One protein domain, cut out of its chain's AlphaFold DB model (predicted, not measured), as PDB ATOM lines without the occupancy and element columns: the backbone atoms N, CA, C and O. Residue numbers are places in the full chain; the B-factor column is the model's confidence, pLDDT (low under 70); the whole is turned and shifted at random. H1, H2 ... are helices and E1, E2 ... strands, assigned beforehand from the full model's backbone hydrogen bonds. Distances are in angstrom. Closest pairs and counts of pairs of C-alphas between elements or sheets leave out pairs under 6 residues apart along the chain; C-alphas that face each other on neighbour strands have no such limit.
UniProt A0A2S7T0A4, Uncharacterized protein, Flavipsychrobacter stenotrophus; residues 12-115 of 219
ATOM      1  N   ILE A  12      62.209  -4.230   8.490       53.88
ATOM      2  CA  ILE A  12      62.976  -5.485   8.577       53.88
ATOM      3  C   ILE A  12      63.532  -5.697   9.994       53.88
ATOM      4  O   ILE A  12      63.469  -6.809  10.517       53.88
ATOM      5  N   LEU A  13      64.021  -4.636  10.645       44.88
ATOM      6  CA  LEU A  13      64.562  -4.706  12.008       44.88
ATOM      7  C   LEU A  13      63.479  -5.001  13.053       44.88
ATOM      8  O   LEU A  13      63.684  -5.849  13.917       44.88
ATOM      9  N   THR A  14      62.312  -4.365  12.953       44.97
ATOM     10  CA  THR A  14      61.191  -4.589  13.887       44.97
ATOM     11  C   THR A  14      60.606  -5.998  13.764       44.97
ATOM     12  O   THR A  14      60.404  -6.674  14.776       44.97
ATOM     13  N   ASN A  15      60.432  -6.497  12.538       48.81
ATOM     14  CA  ASN A  15      59.984  -7.871  12.305       48.81
ATOM     15  C   ASN A  15      61.019  -8.903  12.788       48.81
ATOM     16  O   ASN A  15      60.650  -9.886  13.431       48.81
ATOM     17  N   GLY A  16      62.314  -8.664  12.551       45.22
ATOM     18  CA  GLY A  16      63.395  -9.532  13.029       45.22
ATOM     19  C   GLY A  16      63.494  -9.600  14.556       45.22
ATOM     20  O   GLY A  16      63.669 -10.690  15.107       45.22
ATOM     21  N   LEU A  17      63.314  -8.466  15.242       47.41
ATOM     22  CA  LEU A  17      63.343  -8.394  16.704       47.41
ATOM     23  C   LEU A  17      62.135  -9.114  17.325       47.41
ATOM     24  O   LEU A  17      62.312  -9.921  18.235       47.41
ATOM     25  N   SER A  18      60.933  -8.910  16.766       60.44
ATOM     26  CA  SER A  18      59.702  -9.582  17.217       60.44
ATOM     27  C   SER A  18      59.738 -11.108  17.035       60.44
ATOM     28  O   SER A  18      59.227 -11.860  17.863       60.44
ATOM     29  N   ALA A  19      60.388 -11.593  15.973       53.12
ATOM     30  CA  ALA A  19      60.523 -13.022  15.711       53.12
ATOM     31  C   ALA A  19      61.530 -13.699  16.658       53.12
ATOM     32  O   ALA A  19      61.369 -14.873  16.998       53.12
ATOM     33  N   GLN A  20      62.577 -12.984  17.085       57.84
ATOM     34  CA  GLN A  20      63.542 -13.495  18.061       57.84
ATOM     35  C   GLN A  20      62.961 -13.530  19.477       57.84
ATOM     36  O   GLN A  20      63.165 -14.522  20.180       57.84
ATOM     37  N   THR A  21      62.205 -12.503  19.880       59.41
ATOM     38  CA  THR A  21      61.508 -12.496  21.175       59.41
ATOM     39  C   THR A  21      60.464 -13.608  21.245       59.41
ATOM     40  O   THR A  21      60.520 -14.413  22.168       59.41
ATOM     41  N   ALA A  22      59.634 -13.778  20.209       61.00
ATOM     42  CA  ALA A  22      58.645 -14.857  20.155       61.00
ATOM     43  C   ALA A  22      59.268 -16.260  20.301       61.00
ATOM     44  O   ALA A  22      58.755 -17.098  21.038       61.00
ATOM     45  N   LYS A  23      60.413 -16.520  19.650       68.69
ATOM     46  CA  LYS A  23      61.137 -17.797  19.793       68.69
ATOM     47  C   LYS A  23      61.672 -18.016  21.207       68.69
ATOM     48  O   LYS A  23      61.664 -19.145  21.696       68.69
ATOM     49  N   LYS A  24      62.169 -16.960  21.853       71.88
ATOM     50  CA  LYS A  24      62.680 -17.027  23.226       71.88
ATOM     51  C   LYS A  24      61.548 -17.322  24.212       71.88
ATOM     52  O   LYS A  24      61.714 -18.198  25.060       71.88
ATOM     53  N   ASP A  25      60.407 -16.662  24.051       74.19
ATOM     54  CA  ASP A  25      59.222 -16.856  24.891       74.19
ATOM     55  C   ASP A  25      58.643 -18.270  24.730       74.19
ATOM     56  O   ASP A  25      58.243 -18.900  25.711       74.19
ATOM     57  N   ASP A  26      58.701 -18.827  23.516       77.75
ATOM     58  CA  ASP A  26      58.336 -20.221  23.245       77.75
ATOM     59  C   ASP A  26      59.201 -21.223  24.009       77.75
ATOM     60  O   ASP A  26      58.682 -22.145  24.639       77.75
ATOM     61  N   ILE A  27      60.518 -21.025  24.003       79.94
ATOM     62  CA  ILE A  27      61.452 -21.899  24.722       79.94
ATOM     63  C   ILE A  27      61.213 -21.820  26.232       79.94
ATOM     64  O   ILE A  27      61.242 -22.845  26.914       79.94
ATOM     65  N   VAL A  28      60.991 -20.617  26.768       81.12
ATOM     66  CA  VAL A  28      60.725 -20.414  28.200       81.12
ATOM     67  C   VAL A  28      59.422 -21.095  28.605       81.12
ATOM     68  O   VAL A  28      59.407 -21.857  29.569       81.12
ATOM     69  N   TRP A  29      58.354 -20.901  27.836       82.50
ATOM     70  CA  TRP A  29      57.071 -21.549  28.094       82.50
ATOM     71  C   TRP A  29      57.162 -23.077  28.020       82.50
ATOM     72  O   TRP A  29      56.668 -23.759  28.913       82.50
ATOM     73  N   GLN A  30      57.867 -23.636  27.029       78.81
ATOM     74  CA  GLN A  30      58.079 -25.086  26.957       78.81
ATOM     75  C   GLN A  30      58.834 -25.619  28.179       78.81
ATOM     76  O   GLN A  30      58.530 -26.708  28.664       78.81
ATOM     77  N   LYS A  31      59.809 -24.867  28.705       80.75
ATOM     78  CA  LYS A  31      60.509 -25.241  29.943       80.75
ATOM     79  C   LYS A  31      59.583 -25.227  31.161       80.75
ATOM     80  O   LYS A  31      59.760 -26.070  32.029       80.75
ATOM     81  N   MET A  32      58.614 -24.311  31.212       81.25
ATOM     82  CA  MET A  32      57.604 -24.258  32.277       81.25
ATOM     83  C   MET A  32      56.579 -25.394  32.174       81.25
ATOM     84  O   MET A  32      56.124 -25.879  33.202       81.25
ATOM     85  N   LEU A  33      56.235 -25.836  30.958       81.38
ATOM     86  CA  LEU A  33      55.261 -26.911  30.743       81.38
ATOM     87  C   LEU A  33      55.806 -28.318  30.963       81.38
ATOM     88  O   LEU A  33      55.114 -29.143  31.545       81.38
ATOM     89  N   ARG A  34      57.032 -28.600  30.507       74.50
ATOM     90  CA  ARG A  34      57.638 -29.941  30.582       74.50
ATOM     91  C   ARG A  34      57.564 -30.631  31.954       74.50
ATOM     92  O   ARG A  34      57.387 -31.845  31.951       74.50
ATOM     93  N   PRO A  35      57.734 -29.942  33.103       76.00
ATOM     94  CA  PRO A  35      57.619 -30.595  34.406       76.00
ATOM     95  C   PRO A  35      56.174 -30.889  34.834       76.00
ATOM     96  O   PRO A  35      55.993 -31.653  35.777       76.00
ATOM     97  N   LEU A  36      55.159 -30.308  34.180       78.50
ATOM     98  CA  LEU A  36      53.757 -30.519  34.540       78.50
ATOM     99  C   LEU A  36      53.278 -31.903  34.095       78.50
ATOM    100  O   LEU A  36      53.463 -32.313  32.944       78.50
ATOM    101  N   LYS A  37      52.597 -32.594  35.008       76.62
ATOM    102  CA  LYS A  37      51.834 -33.816  34.747       76.62
ATOM    103  C   LYS A  37      50.361 -33.480  34.520       76.62
ATOM    104  O   LYS A  37      49.891 -32.407  34.885       76.62
ATOM    105  N   HIS A  38      49.610 -34.437  33.975       73.75
ATOM    106  CA  HIS A  38      48.167 -34.299  33.744       73.75
ATOM    107  C   HIS A  38      47.411 -33.809  34.992       73.75
ATOM    108  O   HIS A  38      46.643 -32.854  34.930       73.75
ATOM    109  N   VAL A  39      47.703 -34.410  36.151       71.81
ATOM    110  CA  VAL A  39      47.094 -34.049  37.443       71.81
ATOM    111  C   VAL A  39      47.334 -32.590  37.854       71.81
ATOM    112  O   VAL A  39      46.497 -31.997  38.534       71.81
ATOM    113  N   ASP A  40      48.439 -31.982  37.417       73.44
ATOM    114  CA  ASP A  40      48.793 -30.606  37.778       73.44
ATOM    115  C   ASP A  40      47.945 -29.580  37.009       73.44
ATOM    116  O   ASP A  40      47.658 -28.496  37.520       73.44
ATOM    117  N   VAL A  41      47.505 -29.914  35.789       74.00
ATOM    118  CA  VAL A  41      46.647 -29.034  34.972       74.00
ATOM    119  C   VAL A  41      45.157 -29.288  35.169       74.00
ATOM    120  O   VAL A  41      44.357 -28.393  34.896       74.00
ATOM    121  N   THR A  42      44.770 -30.454  35.685       73.88
ATOM    122  CA  THR A  42      43.372 -30.734  36.041       73.88
ATOM    123  C   THR A  42      42.957 -30.029  37.335       73.88
ATOM    124  O   THR A  42      41.815 -29.597  37.455       73.88
ATOM    125  N   ASN A  43      43.882 -29.826  38.281       77.38
ATOM    126  CA  ASN A  43      43.591 -29.315  39.630       77.38
ATOM    127  C   ASN A  43      43.552 -27.774  39.761       77.38
ATOM    128  O   ASN A  43      43.755 -27.243  40.850       77.38
ATOM    129  N   ASN A  44      43.291 -27.033  38.680       72.38
ATOM    130  CA  ASN A  44      43.214 -25.556  38.637       72.38
ATOM    131  C   ASN A  44      44.503 -24.777  38.989       72.38
ATOM    132  O   ASN A  44      44.529 -23.555  38.853       72.38
ATOM    133  N   THR A  45      45.587 -25.433  39.398       73.00
ATOM    134  CA  THR A  45      46.794 -24.782  39.941       73.00
ATOM    135  C   THR A  45      47.677 -24.090  38.899       73.00
ATOM    136  O   THR A  45      48.494 -23.245  39.258       73.00
ATOM    137  N   HIS A  46      47.498 -24.383  37.606       82.94
ATOM    138  CA  HIS A  46      48.385 -23.889  36.543       82.94
ATOM    139  C   HIS A  46      47.672 -23.316  35.312       82.94
ATOM    140  O   HIS A  46      48.315 -23.085  34.289       82.94
ATOM    141  N   LEU A  47      46.368 -23.023  35.391       86.38
ATOM    142  CA  LEU A  47      45.556 -22.571  34.245       86.38
ATOM    143  C   LEU A  47      46.092 -21.308  33.541       86.38
ATOM    144  O   LEU A  47      45.805 -21.078  32.365       86.38
ATOM    145  N   THR A  48      46.888 -20.486  34.226       87.31
ATOM    146  CA  THR A  48      47.534 -19.290  33.656       87.31
ATOM    147  C   THR A  48      48.594 -19.616  32.603       87.31
ATOM    148  O   THR A  48      48.859 -18.783  31.740       87.31
ATOM    149  N   LEU A  49      49.161 -20.828  32.625       88.88
ATOM    150  CA  LEU A  49      50.134 -21.298  31.637       88.88
ATOM    151  C   LEU A  49      49.481 -21.727  30.314       88.88
ATOM    152  O   LEU A  49      50.186 -21.905  29.315       88.88
ATOM    153  N   ALA A  50      48.150 -21.871  30.285       92.00
ATOM    154  CA  ALA A  50      47.412 -22.211  29.078       92.00
ATOM    155  C   ALA A  50      47.409 -21.041  28.092       92.00
ATOM    156  O   ALA A  50      46.863 -19.962  28.361       92.00
ATOM    157  N   ARG A  51      47.972 -21.274  26.908       93.12
ATOM    158  CA  ARG A  51      47.993 -20.277  25.837       93.12
ATOM    159  C   ARG A  51      46.602 -20.076  25.241       93.12
ATOM    160  O   ARG A  51      45.910 -21.062  24.990       93.12
ATOM    161  N   PRO A  52      46.189 -18.830  24.971       95.50
ATOM    162  CA  PRO A  52      44.920 -18.581  24.310       95.50
ATOM    163  C   PRO A  52      44.986 -19.043  22.854       95.50
ATOM    164  O   PRO A  52      45.887 -18.656  22.109       95.50
ATOM    165  N   PHE A  53      44.022 -19.864  22.458       96.88
ATOM    166  CA  PHE A  53      43.776 -20.267  21.083       96.88
ATOM    167  C   PHE A  53      42.451 -19.666  20.625       96.88
ATOM    168  O   PHE A  53      41.439 -19.752  21.319       96.88
ATOM    169  N   THR A  54      42.452 -19.107  19.419       96.12
ATOM    170  CA  THR A  54      41.206 -18.887  18.672       96.12
ATOM    171  C   THR A  54      40.596 -20.231  18.276       96.12
ATOM    172  O   THR A  54      41.322 -21.218  18.107       96.12
ATOM    173  N   ILE A  55      39.284 -20.275  18.028       94.75
ATOM    174  CA  ILE A  55      38.634 -21.485  17.502       94.75
ATOM    175  C   ILE A  55      39.284 -21.996  16.203       94.75
ATOM    176  O   ILE A  55      39.378 -23.202  15.982       94.75
ATOM    177  N   GLN A  56      39.811 -21.090  15.370       96.00
ATOM    178  CA  GLN A  56      40.557 -21.445  14.164       96.00
ATOM    179  C   GLN A  56      41.844 -22.205  14.478       96.00
ATOM    180  O   GLN A  56      42.045 -23.309  13.970       96.00
ATOM    181  N   GLN A  57      42.692 -21.642  15.341       95.94
ATOM    182  CA  GLN A  57      43.929 -22.298  15.763       95.94
ATOM    183  C   GLN A  57      43.639 -23.638  16.433       95.94
ATOM    184  O   GLN A  57      44.350 -24.606  16.179       95.94
ATOM    185  N   PHE A  58      42.578 -23.708  17.240       95.00
ATOM    186  CA  PHE A  58      42.140 -24.936  17.885       95.00
ATOM    187  C   PHE A  58      41.830 -26.042  16.883       95.00
ATOM    188  O   PHE A  58      42.474 -27.083  16.947       95.00
ATOM    189  N   VAL A  59      40.912 -25.832  15.936       94.44
ATOM    190  CA  VAL A  59      40.518 -26.885  14.984       94.44
ATOM    191  C   VAL A  59      41.702 -27.323  14.118       94.44
ATOM    192  O   VAL A  59      41.939 -28.520  13.944       94.44
ATOM    193  N   GLU A  60      42.492 -26.372  13.612       95.31
ATOM    194  CA  GLU A  60      43.677 -26.667  12.797       95.31
ATOM    195  C   GLU A  60      44.731 -27.466  13.575       95.31
ATOM    196  O   GLU A  60      45.336 -28.403  13.043       95.31
ATOM    197  N   TYR A  61      44.955 -27.105  14.840       93.06
ATOM    198  CA  TYR A  61      45.883 -27.798  15.722       93.06
ATOM    199  C   TYR A  61      45.351 -29.178  16.123       93.06
ATOM    200  O   TYR A  61      46.113 -30.148  16.106       93.06
ATOM    201  N   TYR A  62      44.057 -29.287  16.432       90.94
ATOM    202  CA  TYR A  62      43.407 -30.526  16.847       90.94
ATOM    203  C   TYR A  62      43.481 -31.568  15.734       90.94
ATOM    204  O   TYR A  62      43.999 -32.652  15.957       90.94
ATOM    205  N   VAL A  63      43.094 -31.224  14.502       91.31
ATOM    206  CA  VAL A  63      43.176 -32.141  13.348       91.31
ATOM    207  C   VAL A  63      44.621 -32.529  13.038       91.31
ATOM    208  O   VAL A  63      44.909 -33.687  12.729       91.31
ATOM    209  N   ARG A  64      45.567 -31.587  13.130       89.81
ATOM    210  CA  ARG A  64      46.990 -31.870  12.894       89.81
ATOM    211  C   ARG A  64      47.553 -32.885  13.888       89.81
ATOM    212  O   ARG A  64      48.376 -33.708  13.495       89.81
ATOM    213  N   ASN A  65      47.119 -32.813  15.143       85.06
ATOM    214  CA  ASN A  65      47.698 -33.557  16.261       85.06
ATOM    215  C   ASN A  65      46.768 -34.641  16.840       85.06
ATOM    216  O   ASN A  65      47.127 -35.265  17.838       85.06
ATOM    217  N   SER A  66      45.598 -34.875  16.241       72.88
ATOM    218  CA  SER A  66      44.634 -35.898  16.661       72.88
ATOM    219  C   SER A  66      45.218 -37.308  16.524       72.88
ATOM    220  O   SER A  66      45.983 -37.576  15.594       72.88
ATOM    221  N   LYS A  67      44.803 -38.192  17.444       60.47
ATOM    222  CA  LYS A  67      45.229 -39.588  17.659       60.47
ATOM    223  C   LYS A  67      45.969 -40.247  16.490       60.47
ATOM    224  O   LYS A  67      45.375 -40.608  15.484       60.47
ATOM    225  N   VAL A  68      47.243 -40.570  16.720       51.94
ATOM    226  CA  VAL A  68      47.936 -41.646  15.999       51.94
ATOM    227  C   VAL A  68      47.441 -42.982  16.564       51.94
ATOM    228  O   VAL A  68      47.815 -43.363  17.677       51.94
ATOM    229  N   ILE A  69      46.581 -43.697  15.837       47.28
ATOM    230  CA  ILE A  69      46.203 -45.072  16.192       47.28
ATOM    231  C   ILE A  69      47.336 -46.025  15.760       47.28
ATOM    232  O   ILE A  69      47.396 -46.476  14.628       47.28
ATOM    233  N   THR A  70      48.248 -46.230  16.722       50.19
ATOM    234  CA  THR A  70      49.005 -47.444  17.121       50.19
ATOM    235  C   THR A  70      49.801 -48.293  16.127       50.19
ATOM    236  O   THR A  70      49.221 -48.976  15.303       50.19
ATOM    237  N   GLU A  71      51.086 -48.482  16.476       44.62
ATOM    238  CA  GLU A  71      51.688 -49.828  16.647       44.62
ATOM    239  C   GLU A  71      52.591 -49.949  17.896       44.62
ATOM    240  O   GLU A  71      52.774 -51.040  18.429       44.62
ATOM    241  N   LYS A  72      53.121 -48.850  18.455       43.88
ATOM    242  CA  LYS A  72      53.958 -48.913  19.669       43.88
ATOM    243  C   LYS A  72      53.171 -48.528  20.920       43.88
ATOM    244  O   LYS A  72      52.621 -47.433  21.013       43.88
ATOM    245  N   LYS A  73      53.178 -49.430  21.906       43.88
ATOM    246  CA  LYS A  73      52.495 -49.377  23.218       43.88
ATOM    247  C   LYS A  73      52.782 -48.114  24.065       43.88
ATOM    248  O   LYS A  73      52.137 -47.932  25.088       43.88
ATOM    249  N   TYR A  74      53.706 -47.241  23.646       43.44
ATOM    250  CA  TYR A  74      54.337 -46.229  24.503       43.44
ATOM    251  C   TYR A  74      54.308 -44.779  23.990       43.44
ATOM    252  O   TYR A  74      54.997 -43.935  24.550       43.44
ATOM    253  N   SER A  75      53.563 -44.428  22.934       50.16
ATOM    254  CA  SER A  75      53.563 -43.026  22.456       50.16
ATOM    255  C   SER A  75      52.258 -42.619  21.777       50.16
ATOM    256  O   SER A  75      52.236 -42.263  20.598       50.16
ATOM    257  N   LYS A  76      51.143 -42.679  22.512       57.56
ATOM    258  CA  LYS A  76      49.900 -42.039  22.062       57.56
ATOM    259  C   LYS A  76      49.980 -40.555  22.397       57.56
ATOM    260  O   LYS A  76      50.089 -40.205  23.564       57.56
ATOM    261  N   TRP A  77      49.945 -39.714  21.372       66.81
ATOM    262  CA  TRP A  77      49.814 -38.272  21.536       66.81
ATOM    263  C   TRP A  77      48.327 -37.966  21.549       66.81
ATOM    264  O   TRP A  77      47.644 -38.229  20.556       66.81
ATOM    265  N   VAL A  78      47.814 -37.509  22.686       75.94
ATOM    266  CA  VAL A  78      46.382 -37.264  22.871       75.94
ATOM    267  C   VAL A  78      46.200 -35.834  23.345       75.94
ATOM    268  O   VAL A  78      46.941 -35.374  24.209       75.94
ATOM    269  N   ILE A  79      45.247 -35.136  22.732       87.38
ATOM    270  CA  ILE A  79      44.737 -33.864  23.231       87.38
ATOM    271  C   ILE A  79      43.533 -34.198  24.103       87.38
ATOM    272  O   ILE A  79      42.552 -34.742  23.598       87.38
ATOM    273  N   ASN A  80      43.616 -33.875  25.387       87.06
ATOM    274  CA  ASN A  80      42.550 -34.081  26.356       87.06
ATOM    275  C   ASN A  80      42.008 -32.731  26.813       87.06
ATOM    276  O   ASN A  80      42.782 -31.800  27.032       87.06
ATOM    277  N   GLU A  81      40.694 -32.635  26.985       91.06
ATOM    278  CA  GLU A  81      40.109 -31.597  27.831       91.06
ATOM    279  C   GLU A  81      40.517 -31.885  29.279       91.06
ATOM    280  O   GLU A  81      40.354 -33.006  29.755       91.06
ATOM    281  N   VAL A  82      41.096 -30.893  29.956       90.81
ATOM    282  CA  VAL A  82      41.614 -31.042  31.329       90.81
ATOM    283  C   VAL A  82      40.867 -30.186  32.339       90.81
ATOM    284  O   VAL A  82      40.897 -30.477  33.531       90.81
ATOM    285  N   ASN A  83      40.212 -29.118  31.883       91.75
ATOM    286  CA  ASN A  83      39.440 -28.230  32.737       91.75
ATOM    287  C   ASN A  83      38.446 -27.403  31.914       91.75
ATOM    288  O   ASN A  83      38.660 -27.178  30.720       91.75
ATOM    289  N   ARG A  84      37.396 -26.896  32.557       92.44
ATOM    290  CA  ARG A  84      36.412 -26.013  31.942       92.44
ATOM    291  C   ARG A  84      35.795 -25.079  32.973       92.44
ATOM    292  O   ARG A  84      35.267 -25.526  33.987       92.44
ATOM    293  N   ASP A  85      35.776 -23.795  32.643       92.00
ATOM    294  CA  ASP A  85      35.043 -22.762  33.368       92.00
ATOM    295  C   ASP A  85      34.053 -22.024  32.441       92.00
ATOM    296  O   ASP A  85      33.837 -22.392  31.276       92.00
ATOM    297  N   SER A  86      33.395 -20.987  32.970       93.31
ATOM    298  CA  SER A  86      32.396 -20.197  32.236       93.31
ATOM    299  C   SER A  86      32.965 -19.448  31.027       93.31
ATOM    300  O   SER A  86      32.220 -19.105  30.110       93.31
ATOM    301  N   THR A  87      34.267 -19.182  31.019       95.19
ATOM    302  CA  THR A  87      34.972 -18.377  30.019       95.19
ATOM    303  C   THR A  87      35.760 -19.254  29.055       95.19
ATOM    304  O   THR A  87      35.677 -19.056  27.842       95.19
ATOM    305  N   TYR A  88      36.501 -20.234  29.572       96.62
ATOM    306  CA  TYR A  88      37.446 -21.040  28.815       96.62
ATOM    307  C   TYR A  88      37.293 -22.540  29.065       96.62
ATOM    308  O   TYR A  88      36.993 -23.003  30.162       96.62
ATOM    309  N   THR A  89      37.564 -23.310  28.016       95.50
ATOM    310  CA  THR A  89      37.821 -24.748  28.090       95.50
ATOM    311  C   THR A  89      39.304 -24.974  27.819       95.50
ATOM    312  O   THR A  89      39.869 -24.390  26.889       95.50
ATOM    313  N   TYR A  90      39.934 -25.789  28.653       94.69
ATOM    314  CA  TYR A  90      41.373 -26.001  28.706       94.69
ATOM    315  C   TYR A  90      41.718 -27.386  28.181       94.69
ATOM    316  O   TYR A  90      41.091 -28.381  28.547       94.69
ATOM    317  N   PHE A  91      42.764 -27.450  27.368       93.19
ATOM    318  CA  PHE A  91      43.222 -28.669  26.729       93.19
ATOM    319  C   PHE A  91      44.719 -28.853  26.931       93.19
ATOM    320  O   PHE A  91      45.494 -27.907  26.780       93.19
ATOM    321  N   ALA A  92      45.125 -30.089  27.197       90.25
ATOM    322  CA  ALA A  92      46.523 -30.485  27.264       90.25
ATOM    323  C   ALA A  92      46.818 -31.550  26.210       90.25
ATOM    324  O   ALA A  92      46.034 -32.477  26.005       90.25
ATOM    325  N   ARG A  93      47.966 -31.421  25.543       88.00
ATOM    326  CA  ARG A  93      48.533 -32.462  24.691       88.00
ATOM    327  C   ARG A  93      49.668 -33.152  25.422       88.00
ATOM    328  O   ARG A  93      50.611 -32.495  25.860       88.00
ATOM    329  N   GLU A  94      49.610 -34.473  25.462       81.25
ATOM    330  CA  GLU A  94      50.552 -35.302  26.220       81.25
ATOM    331  C   GLU A  94      51.244 -36.323  25.328       81.25
ATOM    332  O   GLU A  94      50.683 -36.760  24.320       81.25
ATOM    333  N   VAL A  95      52.460 -36.723  25.712       71.69
ATOM    334  CA  VAL A  95      53.077 -37.958  25.212       71.69
ATOM    335  C   VAL A  95      52.639 -39.059  26.157       71.69
ATOM    336  O   VAL A  95      52.840 -38.923  27.358       71.69
ATOM    337  N   GLY A  96      52.091 -40.161  25.644       61.97
ATOM    338  CA  GLY A  96      51.789 -41.321  26.484       61.97
ATOM    339  C   GLY A  96      52.959 -41.706  27.409       61.97
ATOM    340  O   GLY A  96      54.111 -41.749  26.970       61.97
ATOM    341  N   GLY A  97      52.643 -41.990  28.677       60.09
ATOM    342  CA  GLY A  97      53.603 -42.264  29.756       60.09
ATOM    343  C   GLY A  97      53.803 -41.071  30.705       60.09
ATOM    344  O   GLY A  97      53.031 -40.119  30.681       60.09
ATOM    345  N   ASP A  98      54.861 -41.109  31.519       57.66
ATOM    346  CA  ASP A  98      55.216 -40.061  32.501       57.66
ATOM    347  C   ASP A  98      55.893 -38.819  31.880       57.66
ATOM    348  O   ASP A  98      56.430 -37.969  32.588       57.66
ATOM    349  N   ASN A  99      55.893 -38.704  30.550       62.53
ATOM    350  CA  ASN A  99      56.709 -37.746  29.792       62.53
ATOM    351  C   ASN A  99      56.126 -36.318  29.727       62.53
ATOM    352  O   ASN A  99      56.641 -35.483  28.981       62.53
ATOM    353  N   GLY A 100      55.093 -36.035  30.524       73.00
ATOM    354  CA  GLY A 100      54.587 -34.689  30.785       73.00
ATOM    355  C   GLY A 100      53.760 -34.056  29.662       73.00
ATOM    356  O   GLY A 100      53.466 -34.656  28.621       73.00
ATOM    357  N   ILE A 101      53.365 -32.811  29.916       82.75
ATOM    358  CA  ILE A 101      52.568 -31.983  29.009       82.75
ATOM    359  C   ILE A 101      53.475 -31.280  28.001       82.75
ATOM    360  O   ILE A 101      54.514 -30.709  28.331       82.75
ATOM    361  N   ILE A 102      53.047 -31.301  26.746       84.75
ATOM    362  CA  ILE A 102      53.803 -30.779  25.603       84.75
ATOM    363  C   ILE A 102      53.241 -29.448  25.166       84.75
ATOM    364  O   ILE A 102      53.991 -28.524  24.870       84.75
ATOM    365  N   ASP A 103      51.914 -29.375  25.128       89.19
ATOM    366  CA  ASP A 103      51.183 -28.174  24.790       89.19
ATOM    367  C   ASP A 103      50.003 -28.032  25.744       89.19
ATOM    368  O   ASP A 103      49.297 -29.002  26.022       89.19
ATOM    369  N   PHE A 104      49.791 -26.813  26.231       92.00
ATOM    370  CA  PHE A 104      48.683 -26.472  27.111       92.00
ATOM    371  C   PHE A 104      48.016 -25.193  26.617       92.00
ATOM    372  O   PHE A 104      48.652 -24.140  26.511       92.00
ATOM    373  N   PHE A 105      46.740 -25.278  26.266       94.44
ATOM    374  CA  PHE A 105      46.026 -24.184  25.620       94.44
ATOM    375  C   PHE A 105      44.578 -24.098  26.084       94.44
ATOM    376  O   PHE A 105      44.028 -25.035  26.656       94.44
ATOM    377  N   LYS A 106      43.968 -22.938  25.856       96.25
ATOM    378  CA  LYS A 106      42.586 -22.645  26.227       96.25
ATOM    379  C   LYS A 106      41.841 -21.983  25.081       96.25
ATOM    380  O   LYS A 106      42.411 -21.163  24.365       96.25
ATOM    381  N   VAL A 107      40.568 -22.324  24.936       96.88
ATOM    382  CA  VAL A 107      39.662 -21.804  23.901       96.88
ATOM    383  C   VAL A 107      38.429 -21.248  24.593       96.88
ATOM    384  O   VAL A 107      38.010 -21.791  25.617       96.88
ATOM    385  N   ALA A 108      37.849 -20.165  24.077       96.38
ATOM    386  CA  ALA A 108      36.636 -19.605  24.658       96.38
ATOM    387  C   ALA A 108      35.504 -20.649  24.635       96.38
ATOM    388  O   ALA A 108      35.145 -21.172  23.578       96.38
ATOM    389  N   THR A 109      34.915 -20.941  25.800       94.88
ATOM    390  CA  THR A 109      33.899 -21.998  25.965       94.88
ATOM    391  C   THR A 109      32.712 -21.799  25.017       94.88
ATOM    392  O   THR A 109      32.153 -22.762  24.491       94.88
ATOM    393  N   ILE A 110      32.342 -20.543  24.751       94.44
ATOM    394  CA  ILE A 110      31.234 -20.202  23.854       94.44
ATOM    395  C   ILE A 110      31.500 -20.550  22.384       94.44
ATOM    396  O   ILE A 110      30.545 -20.784  21.647       94.44
ATOM    397  N   GLU A 111      32.759 -20.601  21.943       92.25
ATOM    398  CA  GLU A 111      33.106 -20.935  20.556       92.25
ATOM    399  C   GLU A 111      33.040 -22.446  20.301       92.25
ATOM    400  O   GLU A 111      32.734 -22.877  19.190       92.25
ATOM    401  N   LEU A 112      33.262 -23.256  21.339       91.38
ATOM    402  CA  LEU A 112      33.243 -24.717  21.248       91.38
ATOM    403  C   LEU A 112      31.833 -25.304  21.136       91.38
ATOM    404  O   LEU A 112      31.682 -26.434  20.690       91.38
ATOM    405  N   LYS A 113      30.781 -24.548  21.478       87.44
ATOM    406  CA  LYS A 113      29.393 -25.050  21.448       87.44
ATOM    407  C   LYS A 113      28.903 -25.463  20.053       87.44
ATOM    408  O   LYS A 113      27.900 -26.159  19.945       87.44
ATOM    409  N   TYR A 114      29.586 -25.016  19.001       82.44
ATOM    410  CA  TYR A 114      29.245 -25.312  17.609       82.44
ATOM    411  C   TYR A 114      30.095 -26.434  16.996       82.44
ATOM    412  O   TYR A 114      29.909 -26.763  15.827       82.44
ATOM    413  N   ILE A 115      31.042 -27.003  17.751       86.31
ATOM    414  CA  ILE A 115      31.980 -28.015  17.256       86.31
ATOM    415  C   ILE A 115      32.034 -29.182  18.239       86.31
ATOM    416  O   ILE A 115      32.476 -29.032  19.375       86.31
TER     417      ILE A 115
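What this domain is: This is residues 12 to 115 of the 219 residues of an uncharacterized protein of Flavipsychrobacter stenotrophus (UniProt A0A2S7T0A4). A small, strongly twisted sheet of four strands makes the body, with the helix H3 over one face and the short helix H2 over the other, while the long helix H1 sticks out from the body as an arm with its residues 12 to 28. The tiny helix H4 follows straight on from E4 at one end of the strands. The printed part has 104 residues, with four named helices and four named strands in the order H1 H2 E1 H3 E2 E3 E4 H4; the sheet is mixed, in the order E1 E4 E3 E2, and the class is mixed, helices and strands. The whole is only just compact, close to loose, with a radius of gyration of the C-alphas of 15.1 A, and it spans 47 by 34 by 28 A, the arm H1 adding to its length.

How they stand to each other: Start at H1, residues 12 to 33, which only grazes the sheet with its residues 29 to 33. Look at its last residue: the C-alphas of Leu 33 and Ile 101 are 6.0 A apart, the closest of H1 and E4, residues 101 to 108. Next comes H2, residues 38 to 42, on the sheet at a height of 8.1 A; it lies over E3, residues 88 to 95, but only just, with 3 of its 5 C-alphas falling on that strand. The closest C-alphas of H2 and E2, residues 77 to 84, are those of Thr 42 and Val 82, 5.0 A apart. Then find E1, residues 51 to 53, an edge strand parallel to E4, where N 53 and O 106 are 2.8 A apart, within hydrogen-bond range. H3, residues 55 to 65, is on the face opposite to H2, at a height of 8.8 A, over E4 and E3. On the local plane its line and that of E4 stand at 25 degrees, and it runs along the strands. The closest C-alphas of H3 and E4 are those of Ile 55 and Val 107, 6.5 A apart. E1, H3 and E2 form a split strand-helix-strand unit, two strands of one sheet joined through a helix, with E4 and E3 between them in the sheet; its crossover is right-handed. From E2 the strands E2, E3 and E4 form a meander, each the antiparallel neighbour of the one before, in two hairpins. Check N 80 and O 92, 2.9 A apart, between E2 and E3, and N 91 and O 105, 2.8 A apart, between E3 and E4. Last, H4, residues 109 to 112, only grazes the sheet; it is close to H3 but not clearly touching it, the C-alphas of Ile 55 and Glu 111 being 6.3 A apart. In H1, H2 and H3 every O i to N i+4 pair is within hydrogen-bond range; H4 is too short for such a pair.

Where its parts are: Find C-alpha 12 at (62.976, -5.485, 8.577); from there H1 runs 31.8 A to C-alpha 33 at (55.261, -26.911, 30.743). H2 and E1 each measure 6.4 A, and H3 15.1 A. E2 measures 20.9 A, E3 23.3 A and E4 20.6 A. H4 measures 5.5 A and ends at C-alpha 112, at (33.243, -24.717, 21.248).

The domain as a whole: The C-alphas of Leu 13 and Lys 73 are the two farthest apart, at 47.6 A. Without residues 12 to 28, which stand free, the body spans 37 by 27 by 19 A. The printed part has no cut. The link from H3 to E2, with 11 residues, is long. The mean pLDDT of the printed part is 77.8; look for values under 70 at residues 12 to 23, 67 to 77 and 96 to 99.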